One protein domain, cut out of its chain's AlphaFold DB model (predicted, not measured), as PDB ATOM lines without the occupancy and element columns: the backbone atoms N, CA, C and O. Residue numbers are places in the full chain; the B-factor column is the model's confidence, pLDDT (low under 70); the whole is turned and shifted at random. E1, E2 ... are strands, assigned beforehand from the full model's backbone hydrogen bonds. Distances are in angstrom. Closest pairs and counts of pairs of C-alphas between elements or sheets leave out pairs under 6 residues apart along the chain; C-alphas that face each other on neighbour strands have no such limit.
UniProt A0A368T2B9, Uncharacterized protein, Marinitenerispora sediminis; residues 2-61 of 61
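AT A GLANCE: This is residues 2 to 61 of the 61 residues of an uncharacterized protein of Marinitenerispora sediminis (UniProt A0A368T2B9). One small twisted sheet of four antiparallel strands zigzags from E1 to E4, with unnamed residues 2 to 16 looped at one end and the E1-E2 hairpin reaching out at the other. The tail after E4 folds back beside that strand. The 60 printed residues hold no named helix; strands E1, E2, E3, E4, in that order in chain and sheet, take 24 residues, under half, all strand by class. The whole is compact, with radius of gyration of the C-alphas 10.7 A and spans of 32 by 20 by 19 A.

HOW THE PARTS SIT: E1, residues 17 to 24, bends by 53 degrees at residue 20. It forms a hairpin with E2, residues 27 to 33, at 159 degrees; N 19 and O 31 are within hydrogen-bond range, 2.8 A. E3, residues 39 to 43, forms a hairpin with E2, N 30 to O 42 being 2.8 A. E4, residues 48 to 51, forms one with E3, N 41 to O 50 being 2.8 A. These form a meander, each strand the antiparallel neighbour of the one before. E1 and E4 are edge strands and apart.

IN THESE COORDINATES: E1 begins at C-alpha 17 (51.624, -38.262, 28.827) and measures 20.2 A, E2 19.6 A, E3 13.5 A and E4 10.0 A, ending at C-alpha 51 (48.779, -49.224, 37.706).

THE WHOLE: The farthest C-alphas, Cys 9 and Ser 25, are 32.5 A apart. The printed part has no cut, and the three links are tight. Residues 2 to 3, 52 and 60 to 61 have pLDDT under 70.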
ATOM      1  N   SER A   2      50.876 -35.236  41.898       59.19
ATOM      2  CA  SER A   2      51.373 -36.333  42.738       59.19
ATOM      3  C   SER A   2      52.895 -36.460  42.608       59.19
ATOM      4  O   SER A   2      53.452 -36.346  41.515       59.19
ATOM      5  N   SER A   3      53.572 -36.666  43.735       69.69
ATOM      6  CA  SER A   3      55.025 -36.863  43.830       69.69
ATOM      7  C   SER A   3      55.453 -38.313  43.572       69.69
ATOM      8  O   SER A   3      56.610 -38.666  43.794       69.69
ATOM      9  N   GLU A   4      54.538 -39.164  43.108       80.88
ATOM     10  CA  GLU A   4      54.789 -40.593  42.946       80.88
ATOM     11  C   GLU A   4      55.741 -40.884  41.781       80.88
ATOM     12  O   GLU A   4      55.659 -40.283  40.704       80.88
ATOM     13  N   GLN A   5      56.642 -41.840  41.998       87.94
ATOM     14  CA  GLN A   5      57.632 -42.278  41.022       87.94
ATOM     15  C   GLN A   5      57.233 -43.622  40.420       87.94
ATOM     16  O   GLN A   5      56.683 -44.487  41.095       87.94
ATOM     17  N   CYS A   6      57.548 -43.802  39.142       87.62
ATOM     18  CA  CYS A   6      57.432 -45.078  38.459       87.62
ATOM     19  C   CYS A   6      58.355 -46.106  39.114       87.62
ATOM     20  O   CYS A   6      59.572 -45.929  39.055       87.62
ATOM     21  N   ALA A   7      57.827 -47.220  39.620       85.81
ATOM     22  CA  ALA A   7      58.679 -48.276  40.177       85.81
ATOM     23  C   ALA A   7      59.650 -48.894  39.148       85.81
ATOM     24  O   ALA A   7      60.698 -49.406  39.517       85.81
ATOM     25  N   SER A   8      59.324 -48.828  37.849       86.44
ATOM     26  CA  SER A   8      60.156 -49.400  36.780       86.44
ATOM     27  C   SER A   8      61.314 -48.495  36.342       86.44
ATOM     28  O   SER A   8      62.389 -48.997  36.033       86.44
ATOM     29  N   CYS A   9      61.119 -47.173  36.275       89.56
ATOM     30  CA  CYS A   9      62.139 -46.261  35.734       89.56
ATOM     31  C   CYS A   9      62.471 -45.053  36.620       89.56
ATOM     32  O   CYS A   9      63.211 -44.173  36.187       89.56
ATOM     33  N   GLY A  10      61.882 -44.959  37.815       88.88
ATOM     34  CA  GLY A  10      62.111 -43.883  38.787       88.88
ATOM     35  C   GLY A  10      61.559 -42.508  38.392       88.88
ATOM     36  O   GLY A  10      61.633 -41.563  39.171       88.88
ATOM     37  N   ARG A  11      60.990 -42.354  37.190       89.75
ATOM     38  CA  ARG A  11      60.450 -41.066  36.730       89.75
ATOM     39  C   ARG A  11      59.175 -40.685  37.477       89.75
ATOM     40  O   ARG A  11      58.313 -41.528  37.709       89.75
ATOM     41  N   PHE A  12      59.023 -39.396  37.765       88.06
ATOM     42  CA  PHE A  12      57.825 -38.847  38.399       88.06
ATOM     43  C   PHE A  12      56.583 -38.966  37.511       88.06
ATOM     44  O   PHE A  12      56.656 -38.802  36.295       88.06
ATOM     45  N   ALA A  13      55.415 -39.155  38.119       82.44
ATOM     46  CA  ALA A  13      54.142 -39.204  37.402       82.44
ATOM     47  C   ALA A  13      53.854 -37.930  36.585       82.44
ATOM     48  O   ALA A  13      53.191 -37.996  35.556       82.44
ATOM     49  N   ALA A  14      54.406 -36.781  36.992       84.50
ATOM     50  CA  ALA A  14      54.260 -35.510  36.282       84.50
ATOM     51  C   ALA A  14      54.843 -35.506  34.856       84.50
ATOM     52  O   ALA A  14      54.442 -34.670  34.053       84.50
ATOM     53  N   VAL A  15      55.773 -36.415  34.527       86.81
ATOM     54  CA  VAL A  15      56.337 -36.516  33.165       86.81
ATOM     55  C   VAL A  15      55.553 -37.464  32.255       86.81
ATOM     56  O   VAL A  15      55.977 -37.739  31.134       86.81
ATOM     57  N   ALA A  16      54.451 -38.025  32.742       87.69
ATOM     58  CA  ALA A  16      53.637 -38.939  31.970       87.69
ATOM     59  C   ALA A  16      52.698 -38.208  31.020       87.69
ATOM     60  O   ALA A  16      52.074 -37.209  31.378       87.69
ATOM     61  N   GLY A  17      52.582 -38.746  29.810       91.56
ATOM     62  CA  GLY A  17      51.624 -38.262  28.827       91.56
ATOM     63  C   GLY A  17      50.234 -38.816  29.115       91.56
ATOM     64  O   GLY A  17      50.098 -39.990  29.457       91.56
ATOM     65  N   VAL A  18      49.205 -37.987  28.948       92.00
ATOM     66  CA  VAL A  18      47.809 -38.442  28.934       92.00
ATOM     67  C   VAL A  18      47.524 -39.040  27.557       92.00
ATOM     68  O   VAL A  18      47.589 -38.325  26.561       92.00
ATOM     69  N   GLU A  19      47.222 -40.337  27.493       92.69
ATOM     70  CA  GLU A  19      46.809 -41.009  26.251       92.69
ATOM     71  C   GLU A  19      45.318 -40.779  25.972       92.69
ATOM     72  O   GLU A  19      44.923 -40.533  24.834       92.69
ATOM     73  N   SER A  20      44.480 -40.827  27.011       92.19
ATOM     74  CA  SER A  20      43.047 -40.548  26.910       92.19
ATOM     75  C   SER A  20      42.458 -40.120  28.254       92.19
ATOM     76  O   SER A  20      43.059 -40.304  29.315       92.19
ATOM     77  N   SER A  21      41.260 -39.537  28.221       92.94
ATOM     78  CA  SER A  21      40.535 -39.149  29.428       92.94
ATOM     79  C   SER A  21      39.030 -39.294  29.253       92.94
ATOM     80  O   SER A  21      38.498 -38.945  28.201       92.94
ATOM     81  N   HIS A  22      38.350 -39.759  30.297       90.69
ATOM     82  CA  HIS A  22      36.918 -40.026  30.301       90.69
ATOM     83  C   HIS A  22      36.281 -39.444  31.561       90.69
ATOM     84  O   HIS A  22      36.799 -39.605  32.665       90.69
ATOM     85  N   VAL A  23      35.139 -38.781  31.400       92.12
ATOM     86  CA  VAL A  23      34.314 -38.354  32.532       92.12
ATOM     87  C   VAL A  23      33.366 -39.496  32.880       92.12
ATOM     88  O   VAL A  23      32.656 -40.004  32.015       92.12
ATOM     89  N   THR A  24      33.369 -39.900  34.144       86.81
ATOM     90  CA  THR A  24      32.520 -40.966  34.689       86.81
ATOM     91  C   THR A  24      31.719 -40.437  35.880       86.81
ATOM     92  O   THR A  24      31.963 -39.326  36.357       86.81
ATOM     93  N   SER A  25      30.788 -41.236  36.409       86.44
ATOM     94  CA  SER A  25      30.113 -40.937  37.682       86.44
ATOM     95  C   SER A  25      31.086 -40.827  38.863       86.44
ATOM     96  O   SER A  25      30.779 -40.174  39.858       86.44
ATOM     97  N   GLU A  26      32.277 -41.418  38.750       78.56
ATOM     98  CA  GLU A  26      33.350 -41.332  39.740       78.56
ATOM     99  C   GLU A  26      34.281 -40.134  39.511       78.56
ATOM    100  O   GLU A  26      35.249 -39.959  40.243       78.56
ATOM    101  N   GLY A  27      33.990 -39.283  38.525       86.31
ATOM    102  CA  GLY A  27      34.805 -38.133  38.154       86.31
ATOM    103  C   GLY A  27      35.671 -38.391  36.924       86.31
ATOM    104  O   GLY A  27      35.385 -39.255  36.090       86.31
ATOM    105  N   LEU A  28      36.718 -37.579  36.777       89.81
ATOM    106  CA  LEU A  28      37.619 -37.638  35.632       89.81
ATOM    107  C   LEU A  28      38.637 -38.767  35.799       89.81
ATOM    108  O   LEU A  28      39.428 -38.765  36.743       89.81
ATOM    109  N   VAL A  29      38.628 -39.687  34.842       90.12
ATOM    110  CA  VAL A  29      39.575 -40.790  34.711       90.12
ATOM    111  C   VAL A  29      40.538 -40.456  33.578       90.12
ATOM    112  O   VAL A  29      40.095 -40.146  32.472       90.12
ATOM    113  N   ARG A  30      41.848 -40.505  33.822       90.75
ATOM    114  CA  ARG A  30      42.879 -40.288  32.797       90.75
ATOM    115  C   ARG A  30      43.759 -41.515  32.667       90.75
ATOM    116  O   ARG A  30      44.285 -42.002  33.659       90.75
ATOM    117  N   TYR A  31      43.963 -41.962  31.441       90.50
ATOM    118  CA  TYR A  31      44.919 -43.008  31.118       90.50
ATOM    119  C   TYR A  31      46.253 -42.350  30.791       90.50
ATOM    120  O   TYR A  31      46.337 -41.486  29.916       90.50
ATOM    121  N   LEU A  32      47.282 -42.723  31.538       90.31
ATOM    122  CA  LEU A  32      48.600 -42.109  31.517       90.31
ATOM    123  C   LEU A  32      49.646 -43.128  31.074       90.31
ATOM    124  O   LEU A  32      49.564 -44.316  31.403       90.31
ATOM    125  N   ARG A  33      50.657 -42.642  30.355       91.19
ATOM    126  CA  ARG A  33      51.793 -43.439  29.900       91.19
ATOM    127  C   ARG A  33      53.119 -42.789  30.250       91.19
ATOM    128  O   ARG A  33      53.373 -41.619  29.962       91.19
ATOM    129  N   CYS A  34      54.002 -43.588  30.838       90.62
ATOM    130  CA  CYS A  34      55.347 -43.171  31.210       90.62
ATOM    131  C   CYS A  34      56.202 -43.190  29.955       90.62
ATOM    132  O   CYS A  34      56.040 -44.094  29.130       90.62
ATOM    133  N   PRO A  35      57.212 -42.317  29.868       89.88
ATOM    134  CA  PRO A  35      58.267 -42.459  28.876       89.88
ATOM    135  C   PRO A  35      58.929 -43.850  28.829       89.88
ATOM    136  O   PRO A  35      59.443 -44.225  27.783       89.88
ATOM    137  N   CYS A  36      58.917 -44.640  29.916       90.25
ATOM    138  CA  CYS A  36      59.429 -46.019  29.887       90.25
ATOM    139  C   CYS A  36      58.473 -47.049  29.259       90.25
ATOM    140  O   CYS A  36      58.868 -48.192  29.065       90.25
ATOM    141  N   GLY A  37      57.225 -46.674  28.965       88.19
ATOM    142  CA  GLY A  37      56.227 -47.541  28.337       88.19
ATOM    143  C   GLY A  37      55.156 -48.108  29.272       88.19
ATOM    144  O   GLY A  37      54.125 -48.549  28.766       88.19
ATOM    145  N   ARG A  38      55.333 -48.049  30.602       88.38
ATOM    146  CA  ARG A  38      54.284 -48.450  31.561       88.38
ATOM    147  C   ARG A  38      53.037 -47.572  31.437       88.38
ATOM    148  O   ARG A  38      53.137 -46.392  31.092       88.38
ATOM    149  N   ARG A  39      51.881 -48.155  31.764       88.38
ATOM    150  CA  ARG A  39      50.558 -47.515  31.732       88.38
ATOM    151  C   ARG A  39      49.903 -47.530  33.106       88.38
ATOM    152  O   ARG A  39      50.159 -48.432  33.899       88.38
ATOM    153  N   TRP A  40      49.079 -46.527  33.377       86.25
ATOM    154  CA  TRP A  40      48.322 -46.401  34.619       86.25
ATOM    155  C   TRP A  40      47.133 -45.468  34.436       86.25
ATOM    156  O   TRP A  40      46.954 -44.850  33.385       86.25
ATOM    157  N   VAL A  41      46.319 -45.381  35.478       88.12
ATOM    158  CA  VAL A  41      45.087 -44.615  35.521       88.12
ATOM    159  C   VAL A  41      45.156 -43.623  36.680       88.12
ATOM    160  O   VAL A  41      45.453 -43.994  37.814       88.12
ATOM    161  N   ASP A  42      44.892 -42.353  36.390       87.06
ATOM    162  CA  ASP A  42      44.602 -41.311  37.377       87.06
ATOM    163  C   ASP A  42      43.090 -41.197  37.534       87.06
ATOM    164  O   ASP A  42      42.387 -40.889  36.567       87.06
ATOM    165  N   VAL A  43      42.591 -41.432  38.745       85.94
ATOM    166  CA  VAL A  43      41.185 -41.195  39.081       85.94
ATOM    167  C   VAL A  43      41.117 -39.955  39.960       85.94
ATOM    168  O   VAL A  43      41.362 -40.009  41.168       85.94
ATOM    169  N   ALA A  44      40.760 -38.823  39.349       79.50
ATOM    170  CA  ALA A  44      40.886 -37.500  39.961       79.50
ATOM    171  C   ALA A  44      40.146 -37.372  41.304       79.50
ATOM    172  O   ALA A  44      40.614 -36.664  42.192       79.50
ATOM    173  N   ARG A  45      39.019 -38.078  41.472       79.94
ATOM    174  CA  ARG A  45      38.228 -38.089  42.715       79.94
ATOM    175  C   ARG A  45      38.980 -38.675  43.907       79.94
ATOM    176  O   ARG A  45      38.762 -38.228  45.027       79.94
ATOM    177  N   PHE A  46      39.835 -39.668  43.677       76.50
ATOM    178  CA  PHE A  46      40.564 -40.364  44.739       76.50
ATOM    179  C   PHE A  46      41.982 -39.828  44.935       76.50
ATOM    180  O   PHE A  46      42.696 -40.331  45.799       76.50
ATOM    181  N   HIS A  47      42.413 -38.847  44.134       75.00
ATOM    182  CA  HIS A  47      43.791 -38.341  44.136       75.00
ATOM    183  C   HIS A  47      44.847 -39.464  44.096       75.00
ATOM    184  O   HIS A  47      45.913 -39.339  44.694       75.00
ATOM    185  N   THR A  48      44.533 -40.572  43.416       75.25
ATOM    186  CA  THR A  48      45.316 -41.814  43.444       75.25
ATOM    187  C   THR A  48      45.706 -42.221  42.028       75.25
ATOM    188  O   THR A  48      44.877 -42.169  41.116       75.25
ATOM    189  N   LEU A  49      46.958 -42.660  41.863       77.62
ATOM    190  CA  LEU A  49      47.446 -43.291  40.642       77.62
ATOM    191  C   LEU A  49      47.493 -44.810  40.808       77.62
ATOM    192  O   LEU A  49      48.216 -45.343  41.651       77.62
ATOM    193  N   VAL A  50      46.755 -45.509  39.953       81.44
ATOM    194  CA  VAL A  50      46.671 -46.972  39.947       81.44
ATOM    195  C   VAL A  50      47.256 -47.521  38.654       81.44
ATOM    196  O   VAL A  50      46.835 -47.157  37.559       81.44
ATOM    197  N   GLY A  51      48.245 -48.398  38.778       74.50
ATOM    198  CA  GLY A  51      48.779 -49.224  37.706       74.50
ATOM    199  C   GLY A  51      47.757 -50.219  37.152       74.50
ATOM    200  O   GLY A  51      46.623 -50.350  37.626       74.50
ATOM    201  N   VAL A  52      48.166 -50.929  36.102       69.69
ATOM    202  CA  VAL A  52      47.353 -51.987  35.491       69.69
ATOM    203  C   VAL A  52      47.093 -53.087  36.527       69.69
ATOM    204  O   VAL A  52      48.016 -53.553  37.184       69.69
ATOM    205  N   GLY A  53      45.830 -53.495  36.681       71.31
ATOM    206  CA  GLY A  53      45.432 -54.502  37.673       71.31
ATOM    207  C   GLY A  53      45.144 -53.950  39.075       71.31
ATOM    208  O   GLY A  53      44.930 -54.735  39.992       71.31
ATOM    209  N   GLY A  54      45.102 -52.624  39.252       73.88
ATOM    210  CA  GLY A  54      44.731 -51.993  40.525       73.88
ATOM    211  C   GLY A  54      45.867 -51.901  41.546       73.88
ATOM    212  O   GLY A  54      45.627 -51.553  42.699       73.88
ATOM    213  N   THR A  55      47.104 -52.189  41.142       77.19
ATOM    214  CA  THR A  55      48.296 -51.977  41.971       77.19
ATOM    215  C   THR A  55      48.658 -50.492  42.040       77.19
ATOM    216  O   THR A  55      48.378 -49.750  41.101       77.19
ATOM    217  N   PRO A  56      49.284 -50.001  43.123       79.50
ATOM    218  CA  PRO A  56      49.775 -48.625  43.164       79.50
ATOM    219  C   PRO A  56      50.799 -48.354  42.057       79.50
ATOM    220  O   PRO A  56      51.635 -49.203  41.756       79.50
ATOM    221  N   TRP A  57      50.794 -47.147  41.485       80.56
ATOM    222  CA  TRP A  57      51.770 -46.728  40.463       80.56
ATOM    223  C   TRP A  57      53.241 -46.899  40.897       80.56
ATOM    224  O   TRP A  57      54.122 -47.236  40.097       80.56
ATOM    225  N   SER A  58      53.487 -46.673  42.184       80.69
ATOM    226  CA  SER A  58      54.786 -46.774  42.847       80.69
ATOM    227  C   SER A  58      55.152 -48.198  43.288       80.69
ATOM    228  O   SER A  58      56.255 -48.407  43.793       80.69
ATOM    229  N   ALA A  59      54.277 -49.188  43.072       77.94
ATOM    230  CA  ALA A  59      54.561 -50.579  43.395       77.94
ATOM    231  C   ALA A  59      55.330 -51.292  42.260       77.94
ATOM    232  O   ALA A  59      55.118 -51.007  41.070       77.94
ATOM    233  N   PRO A  60      56.238 -52.226  42.599       65.31
ATOM    234  CA  PRO A  60      56.761 -53.181  41.627       65.31
ATOM    235  C   PRO A  60      55.615 -54.041  41.055       65.31
ATOM    236  O   PRO A  60      54.596 -54.227  41.719       65.31
ATOM    237  N   GLU A  61      55.774 -54.501  39.805       60.88
ATOM    238  CA  GLU A  61      54.834 -55.461  39.183       60.88
ATOM    239  C   GLU A  61      55.116 -56.878  39.683       60.88
ATOM    240  O   GLU A  61      56.315 -57.174  39.906       60.88
TER     241      GLU A  61